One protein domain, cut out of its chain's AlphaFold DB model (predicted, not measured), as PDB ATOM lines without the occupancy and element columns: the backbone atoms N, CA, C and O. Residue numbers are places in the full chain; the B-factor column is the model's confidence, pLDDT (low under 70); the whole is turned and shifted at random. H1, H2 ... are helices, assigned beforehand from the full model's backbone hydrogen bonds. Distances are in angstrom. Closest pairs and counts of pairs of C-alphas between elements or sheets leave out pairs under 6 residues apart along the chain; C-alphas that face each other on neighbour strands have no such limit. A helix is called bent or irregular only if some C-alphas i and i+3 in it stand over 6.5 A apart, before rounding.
ATOM      1  N   ALA A 136      20.980  54.498 -37.931       96.50
ATOM      2  CA  ALA A 136      21.380  53.143 -38.335       96.50
ATOM      3  C   ALA A 136      20.645  52.670 -39.606       96.50
ATOM      4  O   ALA A 136      21.295  52.230 -40.559       96.50
ATOM      5  N   PHE A 137      19.333  52.912 -39.693       95.38
ATOM      6  CA  PHE A 137      18.516  52.589 -40.869       95.38
ATOM      7  C   PHE A 137      18.924  53.329 -42.148       95.38
ATOM      8  O   PHE A 137      18.809  52.783 -43.243       95.38
ATOM      9  N   LYS A 138      19.484  54.544 -42.046       95.62
ATOM     10  CA  LYS A 138      20.033  55.266 -43.211       95.62
ATOM     11  C   LYS A 138      21.422  54.763 -43.603       95.62
ATOM     12  O   LYS A 138      21.836  54.918 -44.754       95.62
ATOM     13  N   MET A 139      22.164  54.195 -42.655       96.94
ATOM     14  CA  MET A 139      23.503  53.660 -42.891       96.94
ATOM     15  C   MET A 139      23.478  52.237 -43.456       96.94
ATOM     16  O   MET A 139      24.344  51.912 -44.270       96.94
ATOM     17  N   TYR A 140      22.500  51.406 -43.076       97.94
ATOM     18  CA  TYR A 140      22.406  50.008 -43.509       97.94
ATOM     19  C   TYR A 140      22.418  49.828 -45.044       97.94
ATOM     20  O   TYR A 140      23.274  49.093 -45.542       97.94
ATOM     21  N   PRO A 141      21.606  50.554 -45.844       97.56
ATOM     22  CA  PRO A 141      21.632  50.416 -47.304       97.56
ATOM     23  C   PRO A 141      23.001  50.720 -47.926       97.56
ATOM     24  O   PRO A 141      23.361  50.161 -48.960       97.56
ATOM     25  N   ARG A 142      23.797  51.595 -47.294       97.75
ATOM     26  CA  ARG A 142      25.136  51.954 -47.783       97.75
ATOM     27  C   ARG A 142      26.139  50.827 -47.560       97.75
ATOM     28  O   ARG A 142      26.916  50.539 -48.466       97.75
ATOM     29  N   ILE A 143      26.123  50.196 -46.382       98.19
ATOM     30  CA  ILE A 143      27.009  49.056 -46.104       98.19
ATOM     31  C   ILE A 143      26.590  47.822 -46.905       98.19
ATOM     32  O   ILE A 143      27.459  47.136 -47.432       98.19
ATOM     33  N   LEU A 144      25.284  47.598 -47.085       97.88
ATOM     34  CA  LEU A 144      24.767  46.548 -47.960       97.88
ATOM     35  C   LEU A 144      25.265  46.741 -49.396       97.88
ATOM     36  O   LEU A 144      25.878  45.834 -49.946       97.88
ATOM     37  N   LYS A 145      25.094  47.937 -49.975       97.81
ATOM     38  CA  LYS A 145      25.569  48.239 -51.335       97.81
ATOM     39  C   LYS A 145      27.081  48.059 -51.481       97.81
ATOM     40  O   LYS A 145      27.548  47.591 -52.515       97.81
ATOM     41  N   TYR A 146      27.847  48.441 -50.459       97.81
ATOM     42  CA  TYR A 146      29.291  48.225 -50.444       97.81
ATOM     43  C   TYR A 146      29.633  46.730 -50.436       97.81
ATOM     44  O   TYR A 146      30.422  46.300 -51.266       97.81
ATOM     45  N   ALA A 147      29.005  45.929 -49.572       97.69
ATOM     46  CA  ALA A 147      29.214  44.482 -49.526       97.69
ATOM     47  C   ALA A 147      28.796  43.788 -50.834       97.69
ATOM     48  O   ALA A 147      29.538  42.964 -51.359       97.69
ATOM     49  N   GLN A 148      27.666  44.197 -51.410       96.62
ATOM     50  CA  GLN A 148      27.169  43.722 -52.701       96.62
ATOM     51  C   GLN A 148      28.139  43.982 -53.862       96.62
ATOM     52  O   GLN A 148      28.133  43.236 -54.836       96.62
ATOM     53  N   ALA A 149      28.993  45.006 -53.779       96.62
ATOM     54  CA  ALA A 149      29.995  45.278 -54.809       96.62
ATOM     55  C   ALA A 149      31.123  44.228 -54.864       96.62
ATOM     56  O   ALA A 149      31.841  44.168 -55.859       96.62
ATOM     57  N   PHE A 150      31.279  43.411 -53.816       96.25
ATOM     58  CA  PHE A 150      32.247  42.309 -53.773       96.25
ATOM     59  C   PHE A 150      31.675  40.984 -54.280       96.25
ATOM     60  O   PHE A 150      32.434  40.035 -54.472       96.25
ATOM     61  N   GLU A 151      30.363  40.907 -54.508       95.62
ATOM     62  CA  GLU A 151      29.715  39.694 -54.986       95.62
ATOM     63  C   GLU A 151      29.623  39.704 -56.516       95.62
ATOM     64  O   GLU A 151      29.025  40.596 -57.126       95.62
ATOM     65  N   LEU A 152      30.237  38.700 -57.142       93.94
ATOM     66  CA  LEU A 152      30.269  38.566 -58.597       93.94
ATOM     67  C   LEU A 152      28.959  37.972 -59.126       93.94
ATOM     68  O   LEU A 152      28.513  38.328 -60.217       93.94
ATOM     69  N   ASN A 153      28.346  37.055 -58.372       92.06
ATOM     70  CA  ASN A 153      27.103  36.424 -58.779       92.06
ATOM     71  C   ASN A 153      25.916  37.340 -58.459       92.06
ATOM     72  O   ASN A 153      25.602  37.600 -57.300       92.06
ATOM     73  N   ILE A 154      25.214  37.787 -59.501       90.00
ATOM     74  CA  ILE A 154      24.077  38.708 -59.375       90.00
ATOM     75  C   ILE A 154      22.997  38.152 -58.433       90.00
ATOM     76  O   ILE A 154      22.487  38.896 -57.604       90.00
ATOM     77  N   ASN A 155      22.695  36.851 -58.490       88.62
ATOM     78  CA  ASN A 155      21.663  36.253 -57.637       88.62
ATOM     79  C   ASN A 155      22.074  36.291 -56.162       88.62
ATOM     80  O   ASN A 155      21.281  36.673 -55.304       88.62
ATOM     81  N   PHE A 156      23.334  35.960 -55.864       92.81
ATOM     82  CA  PHE A 156      23.847  36.003 -54.493       92.81
ATOM     83  C   PHE A 156      23.873  37.431 -53.960       92.81
ATOM     84  O   PHE A 156      23.516  37.658 -52.808       92.81
ATOM     85  N   ARG A 157      24.215  38.394 -54.822       94.56
ATOM     86  CA  ARG A 157      24.234  39.817 -54.495       94.56
ATOM     87  C   ARG A 157      22.863  40.321 -54.054       94.56
ATOM     88  O   ARG A 157      22.769  40.995 -53.027       94.56
ATOM     89  N   GLU A 158      21.808  39.998 -54.801       91.19
ATOM     90  CA  GLU A 158      20.440  40.382 -54.425       91.19
ATOM     91  C   GLU A 158      19.975  39.628 -53.172       91.19
ATOM     92  O   GLU A 158      19.313  40.200 -52.301       91.19
ATOM     93  N   GLU A 159      20.401  38.374 -53.011       93.44
ATOM     94  CA  GLU A 159      20.127  37.624 -51.795       93.44
ATOM     95  C   GLU A 159      20.735  38.266 -50.546       93.44
ATOM     96  O   GLU A 159      20.084  38.177 -49.514       93.44
ATOM     97  N   MET A 160      21.896  38.937 -50.584       94.06
ATOM     98  CA  MET A 160      22.576  39.480 -49.382       94.06
ATOM     99  C   MET A 160      21.694  40.378 -48.483       94.06
ATOM    100  O   MET A 160      21.998  40.564 -47.307       94.06
ATOM    101  N   ASN A 161      20.601  40.953 -49.002       92.56
ATOM    102  CA  ASN A 161      19.665  41.773 -48.217       92.56
ATOM    103  C   ASN A 161      18.577  40.968 -47.477       92.56
ATOM    104  O   ASN A 161      17.920  41.477 -46.560       92.56
ATOM    105  N   LEU A 162      18.331  39.738 -47.917       91.06
ATOM    106  CA  LEU A 162      17.250  38.896 -47.415       91.06
ATOM    107  C   LEU A 162      17.639  38.242 -46.085       91.06
ATOM    108  O   LEU A 162      18.809  37.934 -45.845       91.06
ATOM    109  N   THR A 163      16.667  37.979 -45.222       88.00
ATOM    110  CA  THR A 163      16.864  37.099 -44.062       88.00
ATOM    111  C   THR A 163      16.907  35.623 -44.498       88.00
ATOM    112  O   THR A 163      16.742  35.305 -45.675       88.00
ATOM    113  N   GLN A 164      17.222  34.695 -43.586       84.31
ATOM    114  CA  GLN A 164      17.398  33.271 -43.925       84.31
ATOM    115  C   GLN A 164      16.087  32.578 -44.346       84.31
ATOM    116  O   GLN A 164      16.096  31.620 -45.122       84.31
ATOM    117  N   ASP A 165      14.973  33.076 -43.820       86.19
ATOM    118  CA  ASP A 165      13.592  32.688 -44.101       86.19
ATOM    119  C   ASP A 165      13.014  33.372 -45.348       86.19
ATOM    120  O   ASP A 165      11.990  32.936 -45.871       86.19
ATOM    121  N   GLN A 166      13.683  34.407 -45.855       87.88
ATOM    122  CA  GLN A 166      13.292  35.093 -47.076       87.88
ATOM    123  C   GLN A 166      13.971  34.469 -48.299       87.88
ATOM    124  O   GLN A 166      15.144  34.091 -48.279       87.88
ATOM    125  N   SER A 167      13.226  34.407 -49.395       87.38
ATOM    126  CA  SER A 167      13.722  34.043 -50.720       87.38
ATOM    127  C   SER A 167      13.365  35.136 -51.715       87.38
ATOM    128  O   SER A 167      12.397  35.874 -51.523       87.38
ATOM    129  N   LEU A 168      14.140  35.233 -52.794       88.12
ATOM    130  CA  LEU A 168      13.755  36.058 -53.933       88.12
ATOM    131  C   LEU A 168      12.399  35.565 -54.452       88.12
ATOM    132  O   LEU A 168      12.184  34.359 -54.571       88.12
ATOM    133  N   THR A 169      11.470  36.483 -54.708       88.12
ATOM    134  CA  THR A 169      10.138  36.133 -55.213       88.12
ATOM    135  C   THR A 169      10.164  35.990 -56.735       88.12
ATOM    136  O   THR A 169      11.070  36.483 -57.412       88.12
ATOM    137  N   GLN A 170       9.146  35.328 -57.292       88.31
ATOM    138  CA  GLN A 170       8.990  35.176 -58.743       88.31
ATOM    139  C   GLN A 170       8.938  36.526 -59.471       88.31
ATOM    140  O   GLN A 170       9.432  36.634 -60.586       88.31
ATOM    141  N   GLU A 171       8.413  37.568 -58.824       89.06
ATOM    142  CA  GLU A 171       8.380  38.929 -59.370       89.06
ATOM    143  C   GLU A 171       9.784  39.484 -59.654       89.06
ATOM    144  O   GLU A 171       9.995  40.139 -60.669       89.06
ATOM    145  N   TRP A 172      10.761  39.176 -58.795       86.44
ATOM    146  CA  TRP A 172      12.140  39.644 -58.956       86.44
ATOM    147  C   TRP A 172      12.934  38.817 -59.969       86.44
ATOM    148  O   TRP A 172      13.769  39.359 -60.690       86.44
ATOM    149  N   LEU A 173      12.700  37.503 -60.009       84.12
ATOM    150  CA  LEU A 173      13.477  36.568 -60.830       84.12
ATOM    151  C   LEU A 173      12.874  36.305 -62.217       84.12
ATOM    152  O   LEU A 173      13.582  35.812 -63.101       84.12
ATOM    153  N   GLY A 174      11.591  36.611 -62.417       89.44
ATOM    154  CA  GLY A 174      10.860  36.317 -63.647       89.44
ATOM    155  C   GLY A 174      10.924  34.832 -64.011       89.44
ATOM    156  O   GLY A 174      10.764  33.958 -63.155       89.44
ATOM    157  N   ASP A 175      11.228  34.545 -65.276       88.50
ATOM    158  CA  ASP A 175      11.303  33.182 -65.823       88.50
ATOM    159  C   ASP A 175      12.412  32.320 -65.186       88.50
ATOM    160  O   ASP A 175      12.385  31.094 -65.277       88.50
ATOM    161  N   ASN A 176      13.380  32.933 -64.492       82.00
ATOM    162  CA  ASN A 176      14.449  32.206 -63.801       82.00
ATOM    163  C   ASN A 176      14.032  31.675 -62.423       82.00
ATOM    164  O   ASN A 176      14.835  31.009 -61.769       82.00
ATOM    165  N   TYR A 177      12.812  31.963 -61.961       86.75
ATOM    166  CA  TYR A 177      12.362  31.584 -60.623       86.75
ATOM    167  C   TYR A 177      12.396  30.068 -60.388       86.75
ATOM    168  O   TYR A 177      12.938  29.619 -59.377       86.75
ATOM    169  N   ASP A 178      11.901  29.271 -61.339       85.25
ATOM    170  CA  ASP A 178      11.887  27.808 -61.213       85.25
ATOM    171  C   ASP A 178      13.309  27.234 -61.179       85.25
ATOM    172  O   ASP A 178      13.629  26.365 -60.362       85.25
ATOM    173  N   PHE A 179      14.200  27.775 -62.017       83.38
ATOM    174  CA  PHE A 179      15.610  27.392 -62.031       83.38
ATOM    175  C   PHE A 179      16.300  27.757 -60.712       83.38
ATOM    176  O   PHE A 179      17.037  26.948 -60.147       83.38
ATOM    177  N   TYR A 180      16.002  28.935 -60.173       84.62
ATOM    178  CA  TYR A 180      16.523  29.391 -58.895       84.62
ATOM    179  C   TYR A 180      16.053  28.519 -57.718       84.62
ATOM    180  O   TYR A 180      16.869  28.060 -56.913       84.62
ATOM    181  N   ASN A 181      14.753  28.222 -57.656       83.19
ATOM    182  CA  ASN A 181      14.143  27.451 -56.572       83.19
ATOM    183  C   ASN A 181      14.527  25.959 -56.607       83.19
ATOM    184  O   ASN A 181      14.477  25.277 -55.586       83.19
ATOM    185  N   SER A 182      14.997  25.448 -57.751       82.62
ATOM    186  CA  SER A 182      15.481  24.065 -57.907       82.62
ATOM    187  C   SER A 182      16.787  23.735 -57.144       82.62
ATOM    188  O   SER A 182      17.368  22.668 -57.330       82.62
ATOM    189  N   ASN A 183      17.229  24.608 -56.231       68.69
ATOM    190  CA  ASN A 183      18.444  24.549 -55.401       68.69
ATOM    191  C   ASN A 183      19.778  24.785 -56.127       68.69
ATOM    192  O   ASN A 183      20.778  25.017 -55.450       68.69
ATOM    193  N   ALA A 184      19.828  24.781 -57.462       71.44
ATOM    194  CA  ALA A 184      21.086  24.957 -58.196       71.44
ATOM    195  C   ALA A 184      21.698  26.368 -58.067       71.44
ATOM    196  O   ALA A 184      22.893  26.534 -58.307       71.44
ATOM    197  N   LEU A 185      20.904  27.375 -57.684       78.12
ATOM    198  CA  LEU A 185      21.345  28.772 -57.608       78.12
ATOM    199  C   LEU A 185      21.142  29.436 -56.247       78.12
ATOM    200  O   LEU A 185      21.330  30.647 -56.147       78.12
ATOM    201  N   ARG A 186      20.747  28.698 -55.206       84.31
ATOM    202  CA  ARG A 186      20.587  29.317 -53.888       84.31
ATOM    203  C   ARG A 186      21.958  29.663 -53.321       84.31
ATOM    204  O   ARG A 186      22.875  28.846 -53.414       84.31
ATOM    205  N   ASN A 187      22.093  30.835 -52.703       87.38
ATOM    206  CA  ASN A 187      23.344  31.232 -52.068       87.38
ATOM    207  C   ASN A 187      23.768  30.194 -51.001       87.38
ATOM    208  O   ASN A 187      23.107  30.063 -49.960       87.38
ATOM    209  N   PRO A 188      24.878  29.454 -51.211       88.75
ATOM    210  CA  PRO A 188      25.324  28.431 -50.266       88.75
ATOM    211  C   PRO A 188      25.749  29.041 -48.922       88.75
ATOM    212  O   PRO A 188      25.762  28.351 -47.901       88.75
ATOM    213  N   PHE A 189      26.042  30.343 -48.904       88.81
ATOM    214  CA  PHE A 189      26.489  31.100 -47.742       88.81
ATOM    215  C   PHE A 189      25.357  31.590 -46.837       88.81
ATOM    216  O   PHE A 189      25.621  32.271 -45.847       88.81
ATOM    217  N   LYS A 190      24.104  31.235 -47.143       84.56
ATOM    218  CA  LYS A 190      22.930  31.518 -46.299       84.56
ATOM    219  C   LYS A 190      22.399  30.307 -45.536       84.56
ATOM    220  O   LYS A 190      21.454  30.417 -44.755       84.56
ATOM    221  N   GLY A 191      22.988  29.137 -45.771       84.44
ATOM    222  CA  GLY A 191      22.613  27.890 -45.117       84.44
ATOM    223  C   GLY A 191      23.336  27.679 -43.787       84.44
ATOM    224  O   GLY A 191      23.424  28.563 -42.942       84.44
ATOM    225  N   TYR A 192      23.861  26.470 -43.607       85.56
ATOM    226  CA  TYR A 192      24.563  26.060 -42.388       85.56
ATOM    227  C   TYR A 192      25.924  26.752 -42.209       85.56
ATOM    228  O   TYR A 192      26.358  27.013 -41.090       85.56
ATOM    229  N   LEU A 193      26.605  27.061 -43.315       89.12
ATOM    230  CA  LEU A 193      27.897  27.744 -43.320       89.12
ATOM    231  C   LEU A 193      27.695  29.209 -43.691       89.12
ATOM    232  O   LEU A 193      27.937  29.613 -44.828       89.12
ATOM    233  N   VAL A 194      27.217  29.993 -42.725       93.25
ATOM    234  CA  VAL A 194      26.975  31.418 -42.950       93.25
ATOM    235  C   VAL A 194      28.305  32.139 -43.139       93.25
ATOM    236  O   VAL A 194      29.179  32.097 -42.269       93.25
ATOM    237  N   HIS A 195      28.471  32.803 -44.282       94.75
ATOM    238  CA  HIS A 195      29.679  33.579 -44.547       94.75
ATOM    239  C   HIS A 195      29.785  34.757 -43.557       94.75
ATOM    240  O   HIS A 195      28.761  35.361 -43.231       94.75
ATOM    241  N   PRO A 196      30.988  35.137 -43.076       96.31
ATOM    242  CA  PRO A 196      31.135  36.189 -42.065       96.31
ATOM    243  C   PRO A 196      30.453  37.513 -42.433       96.31
ATOM    244  O   PRO A 196      29.853  38.154 -41.571       96.31
ATOM    245  N   VAL A 197      30.491  37.888 -43.718       97.06
ATOM    246  CA  VAL A 197      29.821  39.095 -44.232       97.06
ATOM    247  C   VAL A 197      28.300  38.960 -44.180       97.06
ATOM    248  O   VAL A 197      27.642  39.885 -43.724       97.06
ATOM    249  N   GLU A 198      27.743  37.810 -44.568       96.19
ATOM    250  CA  GLU A 198      26.294  37.546 -44.514       96.19
ATOM    251  C   GLU A 198      25.792  37.576 -43.066       96.19
ATOM    252  O   GLU A 198      24.794  38.218 -42.743       96.19
ATOM    253  N   ALA A 199      26.543  36.949 -42.154       95.50
ATOM    254  CA  ALA A 199      26.234  36.960 -40.730       95.50
ATOM    255  C   ALA A 199      26.300  38.384 -40.148       95.50
ATOM    256  O   ALA A 199      25.438  38.772 -39.360       95.50
ATOM    257  N   GLY A 200      27.316  39.164 -40.539       96.88
ATOM    258  CA  GLY A 200      27.460  40.565 -40.149       96.88
ATOM    259  C   GLY A 200      26.322  41.433 -40.679       96.88
ATOM    260  O   GLY A 200      25.749  42.208 -39.919       96.88
ATOM    261  N   LEU A 201      25.946  41.280 -41.952       97.19
ATOM    262  CA  LEU A 201      24.842  42.024 -42.567       97.19
ATOM    263  C   LEU A 201      23.505  41.700 -41.906       97.19
ATOM    264  O   LEU A 201      22.749  42.619 -41.605       97.19
ATOM    265  N   MET A 202      23.242  40.430 -41.600       95.81
ATOM    266  CA  MET A 202      22.033  40.017 -40.886       95.81
ATOM    267  C   MET A 202      21.941  40.670 -39.498       95.81
ATOM    268  O   MET A 202      20.900  41.220 -39.137       95.81
ATOM    269  N   ARG A 203      23.039  40.673 -38.725       97.00
ATOM    270  CA  ARG A 203      23.083  41.340 -37.410       97.00
ATOM    271  C   ARG A 203      23.012  42.863 -37.527       97.00
ATOM    272  O   ARG A 203      22.349  43.497 -36.711       97.00
ATOM    273  N   ALA A 204      23.643  43.447 -38.546       97.50
ATOM    274  CA  ALA A 204      23.574  44.878 -38.826       97.50
ATOM    275  C   ALA A 204      22.155  45.313 -39.214       97.50
ATOM    276  O   ALA A 204      21.713  46.368 -38.769       97.50
ATOM    277  N   LYS A 205      21.425  44.500 -39.987       97.06
ATOM    278  CA  LYS A 205      20.014  44.732 -40.317       97.06
ATOM    279  C   LYS A 205      19.158  44.735 -39.056       97.06
ATOM    280  O   LYS A 205      18.491  45.721 -38.781       97.06
ATOM    281  N   LEU A 206      19.289  43.704 -38.219       95.94
ATOM    282  CA  LEU A 206      18.560  43.625 -36.951       95.94
ATOM    283  C   LEU A 206      18.867  44.810 -36.017       95.94
ATOM    284  O   LEU A 206      17.968  45.338 -35.369       95.94
ATOM    285  N   ALA A 207      20.132  45.231 -35.937       97.38
ATOM    286  CA  ALA A 207      20.534  46.402 -35.157       97.38
ATOM    287  C   ALA A 207      19.994  47.712 -35.752       97.38
ATOM    288  O   ALA A 207      19.640  48.630 -35.021       97.38
ATOM    289  N   SER A 208      19.915  47.793 -37.078       97.31
ATOM    290  CA  SER A 208      19.306  48.907 -37.800       97.31
ATOM    291  C   SER A 208      17.806  49.010 -37.518       97.31
ATOM    292  O   SER A 208      17.344  50.098 -37.194       97.31
ATOM    293  N   ASP A 209      17.078  47.894 -37.569       95.19
ATOM    294  CA  ASP A 209      15.627  47.840 -37.332       95.19
ATOM    295  C   ASP A 209      15.261  48.169 -35.875       95.19
ATOM    296  O   ASP A 209      14.194  48.705 -35.601       95.19
ATOM    297  N   ARG A 210      16.162  47.872 -34.928       96.69
ATOM    298  CA  ARG A 210      16.030  48.217 -33.499       96.69
ATOM    299  C   ARG A 210      16.653  49.567 -33.132       96.69
ATOM    300  O   ARG A 210      16.721  49.896 -31.953       96.69
ATOM    301  N   GLU A 211      17.198  50.280 -34.115       94.94
ATOM    302  CA  GLU A 211      17.937  51.537 -33.952       94.94
ATOM    303  C   GLU A 211      19.087  51.488 -32.916       94.94
ATOM    304  O   GLU A 211      19.482  52.496 -32.330       94.94
ATOM    305  N   THR A 212      19.717  50.322 -32.723       97.50
ATOM    306  CA  THR A 212      20.844  50.142 -31.792       97.50
ATOM    307  C   THR A 212      22.182  50.532 -32.430       97.50
ATOM    308  O   THR A 212      22.973  49.705 -32.893       97.50
ATOM    309  N   LEU A 213      22.484  51.833 -32.411       96.25
ATOM    310  CA  LEU A 213      23.646  52.430 -33.085       96.25
ATOM    311  C   LEU A 213      25.000  51.771 -32.754       96.25
ATOM    312  O   LEU A 213      25.807  51.526 -33.653       96.25
ATOM    313  N   VAL A 214      25.260  51.471 -31.478       97.44
ATOM    314  CA  VAL A 214      26.528  50.859 -31.032       97.44
ATOM    315  C   VAL A 214      26.713  49.475 -31.656       97.44
ATOM    316  O   VAL A 214      27.775  49.168 -32.196       97.44
ATOM    317  N   GLN A 215      25.660  48.657 -31.634       98.12
ATOM    318  CA  GLN A 215      25.686  47.318 -32.212       98.12
ATOM    319  C   GLN A 215      25.852  47.383 -33.733       98.12
ATOM    320  O   GLN A 215      26.691  46.675 -34.288       98.12
ATOM    321  N   PHE A 216      25.122  48.284 -34.398       98.19
ATOM    322  CA  PHE A 216      25.253  48.503 -35.835       98.19
ATOM    323  C   PHE A 216      26.691  48.874 -36.230       98.19
ATOM    324  O   PHE A 216      27.242  48.308 -37.175       98.19
ATOM    325  N   LYS A 217      27.329  49.799 -35.499       98.12
ATOM    326  CA  LYS A 217      28.716  50.216 -35.762       98.12
ATOM    327  C   LYS A 217      29.712  49.071 -35.592       98.12
ATOM    328  O   LYS A 217      30.611  48.948 -36.422       98.12
ATOM    329  N   ASN A 218      29.532  48.233 -34.573       98.44
ATOM    330  CA  ASN A 218      30.383  47.063 -34.352       98.44
ATOM    331  C   ASN A 218      30.275  46.065 -35.513       98.44
ATOM    332  O   ASN A 218      31.291  45.648 -36.062       98.44
ATOM    333  N   GLU A 219      29.058  45.734 -35.954       98.38
ATOM    334  CA  GLU A 219      28.871  44.824 -37.094       98.38
ATOM    335  C   GLU A 219      29.383  45.428 -38.402       98.38
ATOM    336  O   GLU A 219      30.050  44.749 -39.182       98.38
ATOM    337  N   ARG A 220      29.152  46.726 -38.622       98.25
ATOM    338  CA  ARG A 220      29.719  47.450 -39.762       98.25
ATOM    339  C   ARG A 220      31.247  47.371 -39.772       98.25
ATOM    340  O   ARG A 220      31.816  47.157 -40.837       98.25
ATOM    341  N   ALA A 221      31.907  47.542 -38.626       98.25
ATOM    342  CA  ALA A 221      33.360  47.432 -38.527       98.25
ATOM    343  C   ALA A 221      33.844  46.021 -38.898       98.25
ATOM    344  O   ALA A 221      34.735  45.900 -39.734       98.25
ATOM    345  N   ASN A 222      33.194  44.973 -38.377       98.25
ATOM    346  CA  ASN A 222      33.522  43.578 -38.692       98.25
ATOM    347  C   ASN A 222      33.386  43.267 -40.195       98.25
ATOM    348  O   ASN A 222      34.245  42.609 -40.783       98.25
ATOM    349  N   ILE A 223      32.311  43.749 -40.833       98.31
ATOM    350  CA  ILE A 223      32.091  43.581 -42.277       98.31
ATOM    351  C   ILE A 223      33.207  44.272 -43.069       98.31
ATOM    352  O   ILE A 223      33.784  43.672 -43.977       98.31
ATOM    353  N   LEU A 224      33.510  45.530 -42.730       98.25
ATOM    354  CA  LEU A 224      34.524  46.317 -43.429       98.25
ATOM    355  C   LEU A 224      35.920  45.724 -43.263       98.25
ATOM    356  O   LEU A 224      36.641  45.627 -44.247       98.25
ATOM    357  N   GLU A 225      36.289  45.276 -42.065       98.00
ATOM    358  CA  GLU A 225      37.577  44.626 -41.818       98.00
ATOM    359  C   GLU A 225      37.761  43.390 -42.711       98.00
ATOM    360  O   GLU A 225      38.818  43.194 -43.314       98.00
ATOM    361  N   TYR A 226      36.718  42.569 -42.849       98.12
ATOM    362  CA  TYR A 226      36.773  41.389 -43.701       98.12
ATOM    363  C   TYR A 226      36.922  41.750 -45.189       98.12
ATOM    364  O   TYR A 226      37.801  41.218 -45.873       98.12
ATOM    365  N   LEU A 227      36.079  42.657 -45.692       97.88
ATOM    366  CA  LEU A 227      36.054  43.038 -47.109       97.88
ATOM    367  C   LEU A 227      37.296  43.833 -47.531       97.88
ATOM    368  O   LEU A 227      37.847  43.590 -48.603       97.88
ATOM    369  N   GLU A 228      37.789  44.727 -46.677       97.12
ATOM    370  CA  GLU A 228      38.971  45.547 -46.950       97.12
ATOM    371  C   GLU A 228      40.224  44.677 -47.115       97.12
ATOM    372  O   GLU A 228      41.008  44.863 -48.046       97.12
ATOM    373  N   ASN A 229      40.373  43.636 -46.293       97.44
ATOM    374  CA  ASN A 229      41.455  42.666 -46.452       97.44
ATOM    375  C   ASN A 229      41.394  41.937 -47.807       97.44
ATOM    376  O   ASN A 229      42.431  41.646 -48.414       97.44
ATOM    377  N   GLN A 230      40.195  41.630 -48.312       96.25
ATOM    378  CA  GLN A 230      40.043  41.042 -49.645       96.25
ATOM    379  C   GLN A 230      40.378  42.048 -50.747       96.25
ATOM    380  O   GLN A 230      41.128  41.713 -51.667       96.25
ATOM    381  N   TYR A 231      39.885  43.282 -50.625       96.25
ATOM    382  CA  TYR A 231      40.185  44.366 -51.553       96.25
ATOM    383  C   TYR A 231      41.696  44.583 -51.691       96.25
ATOM    384  O   TYR A 231      42.219  44.582 -52.804       96.25
ATOM    385  N   GLN A 232      42.420  44.667 -50.574       97.56
ATOM    386  CA  GLN A 232      43.874  44.848 -50.568       97.56
ATOM    387  C   GLN A 232      44.605  43.715 -51.293       97.56
ATOM    388  O   GLN A 232      45.540  43.964 -52.056       97.56
ATOM    389  N   ARG A 233      44.160  42.464 -51.119       97.44
ATOM    390  CA  ARG A 233      44.740  41.308 -51.824       97.44
ATOM    391  C   ARG A 233      44.502  41.376 -53.330       97.44
ATOM    392  O   ARG A 233      45.426  41.088 -54.092       97.44
ATOM    393  N   ILE A 234      43.290  41.742 -53.749       94.56
ATOM    394  CA  ILE A 234      42.925  41.890 -55.165       94.56
ATOM    395  C   ILE A 234      43.713  43.044 -55.788       94.56
ATOM    396  O   ILE A 234      44.327  42.865 -56.838       94.56
ATOM    397  N   SER A 235      43.771  44.190 -55.110       95.94
ATOM    398  CA  SER A 235      44.542  45.360 -55.529       95.94
ATOM    399  C   SER A 235      46.024  45.014 -55.704       95.94
ATOM    400  O   SER A 235      46.577  45.193 -56.787       95.94
ATOM    401  N   ALA A 236      46.646  44.377 -54.707       96.94
ATOM    402  CA  ALA A 236      48.044  43.956 -54.783       96.94
ATOM    403  C   ALA A 236      48.307  42.896 -55.870       96.94
ATOM    404  O   ALA A 236      49.406  42.822 -56.422       96.94
ATOM    405  N   ALA A 237      47.343  42.021 -56.168       97.38
ATOM    406  CA  ALA A 237      47.448  41.089 -57.291       97.38
ATOM    407  C   ALA A 237      47.349  41.817 -58.640       97.38
ATOM    408  O   ALA A 237      48.163  41.561 -59.522       97.38
ATOM    409  N   SER A 238      46.413  42.759 -58.773       96.88
ATOM    410  CA  SER A 238      46.244  43.585 -59.971       96.88
ATOM    411  C   SER A 238      47.500  44.401 -60.275       96.88
ATOM    412  O   SER A 238      47.998  44.342 -61.397       96.88
ATOM    413  N   THR A 239      48.086  45.062 -59.269       96.38
ATOM    414  CA  THR A 239      49.360  45.780 -59.419       96.38
ATOM    415  C   THR A 239      50.463  44.864 -59.940       96.38
ATOM    416  O   THR A 239      51.131  45.213 -60.903       96.38
ATOM    417  N   ARG A 240      50.599  43.649 -59.391       97.81
ATOM    418  CA  ARG A 240      51.607  42.680 -59.856       97.81
ATOM    419  C   ARG A 240      51.413  42.257 -61.312       97.81
ATOM    420  O   ARG A 240      52.401  42.085 -62.018       97.81
TER     421      ARG A 240
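What this domain is: This is residues 136 to 240 of the 430 residues of an uncharacterized protein of Hyaloscypha hepaticicola (UniProt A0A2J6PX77). Three helices, H1, H4 and H5, lie side by side in a small up-and-down bundle, each running against the one before it in the chain, and the end of the long H5, residues 232 to 240, sticks out as an arm. To one side of this bundle the chain makes a looser lobe of loops with two short helices, H2 close to the end of H1 and H3 at the far end, and the long link from H3 leads back to the bundle. The printed part has 105 residues with five named helices, in the order H1 to H5, and no named strand; its class is all helix. It is only just compact, close to loose, with a radius of gyration of the C-alphas of 15.0 A and spans of 44 by 38 by 25 A.

Where its parts are: H1 is residues 136 to 148, 18.1 A from first to last C-alpha, and begins at C-alpha 136 at (21.380, 53.143, -38.335). It is irregular, but only just: C-alphas 138 and 141 are 6.54 A apart. H2 is residues 154 to 159. H3 is residues 170 to 181 and is irregular, with C-alphas 172 and 175 9.5 A apart; C-alpha 170 is at (8.990, 35.176, -58.743). H4 is residues 196 to 209, 20.0 A long. H5, residues 213 to 240, is the longest at 39.9 A and ends at C-alpha 240 at (51.607, 42.680, -59.856).

How they stand to each other: H1 and H4 touch, closest at the C-alphas of Ala 136 and Ser 208, 4.7 A apart, at a shallow tilt of 21 degrees, opposite ways. H1 and H5 touch, closest at the C-alphas of Ala 136 and Leu 213, 5.8 A, at a shallow tilt of 23 degrees, the same way. H4 and H5 form a helical hairpin over a tight link; they touch with 23 pairs of C-alphas within 8 A, the closest those of Ala 204 and Phe 216 at 5.0 A, and run opposite ways at a shallow tilt of 33 degrees, only just short of steep. H2 is close to H1 but not clearly touching, with the closest C-alphas, those of Gln 148 and Arg 157, 5.2 A apart. H3 touches no helix. In H2, H4 and H5 every O i to N i+4 pair is within hydrogen-bond range; in H1 7 of 9 are, and in H3 3 of 8, beside 6 of 9 O i to N i+3 pairs.

The domain as a whole: The two C-alphas farthest apart, those of Arg 210 and Arg 240, are 44.6 A apart. The printed part has no cut. The link from H3 to H4, residues 182 to 195, is long. The mean pLDDT of the printed part is 92.9, and residue 183 is under 70.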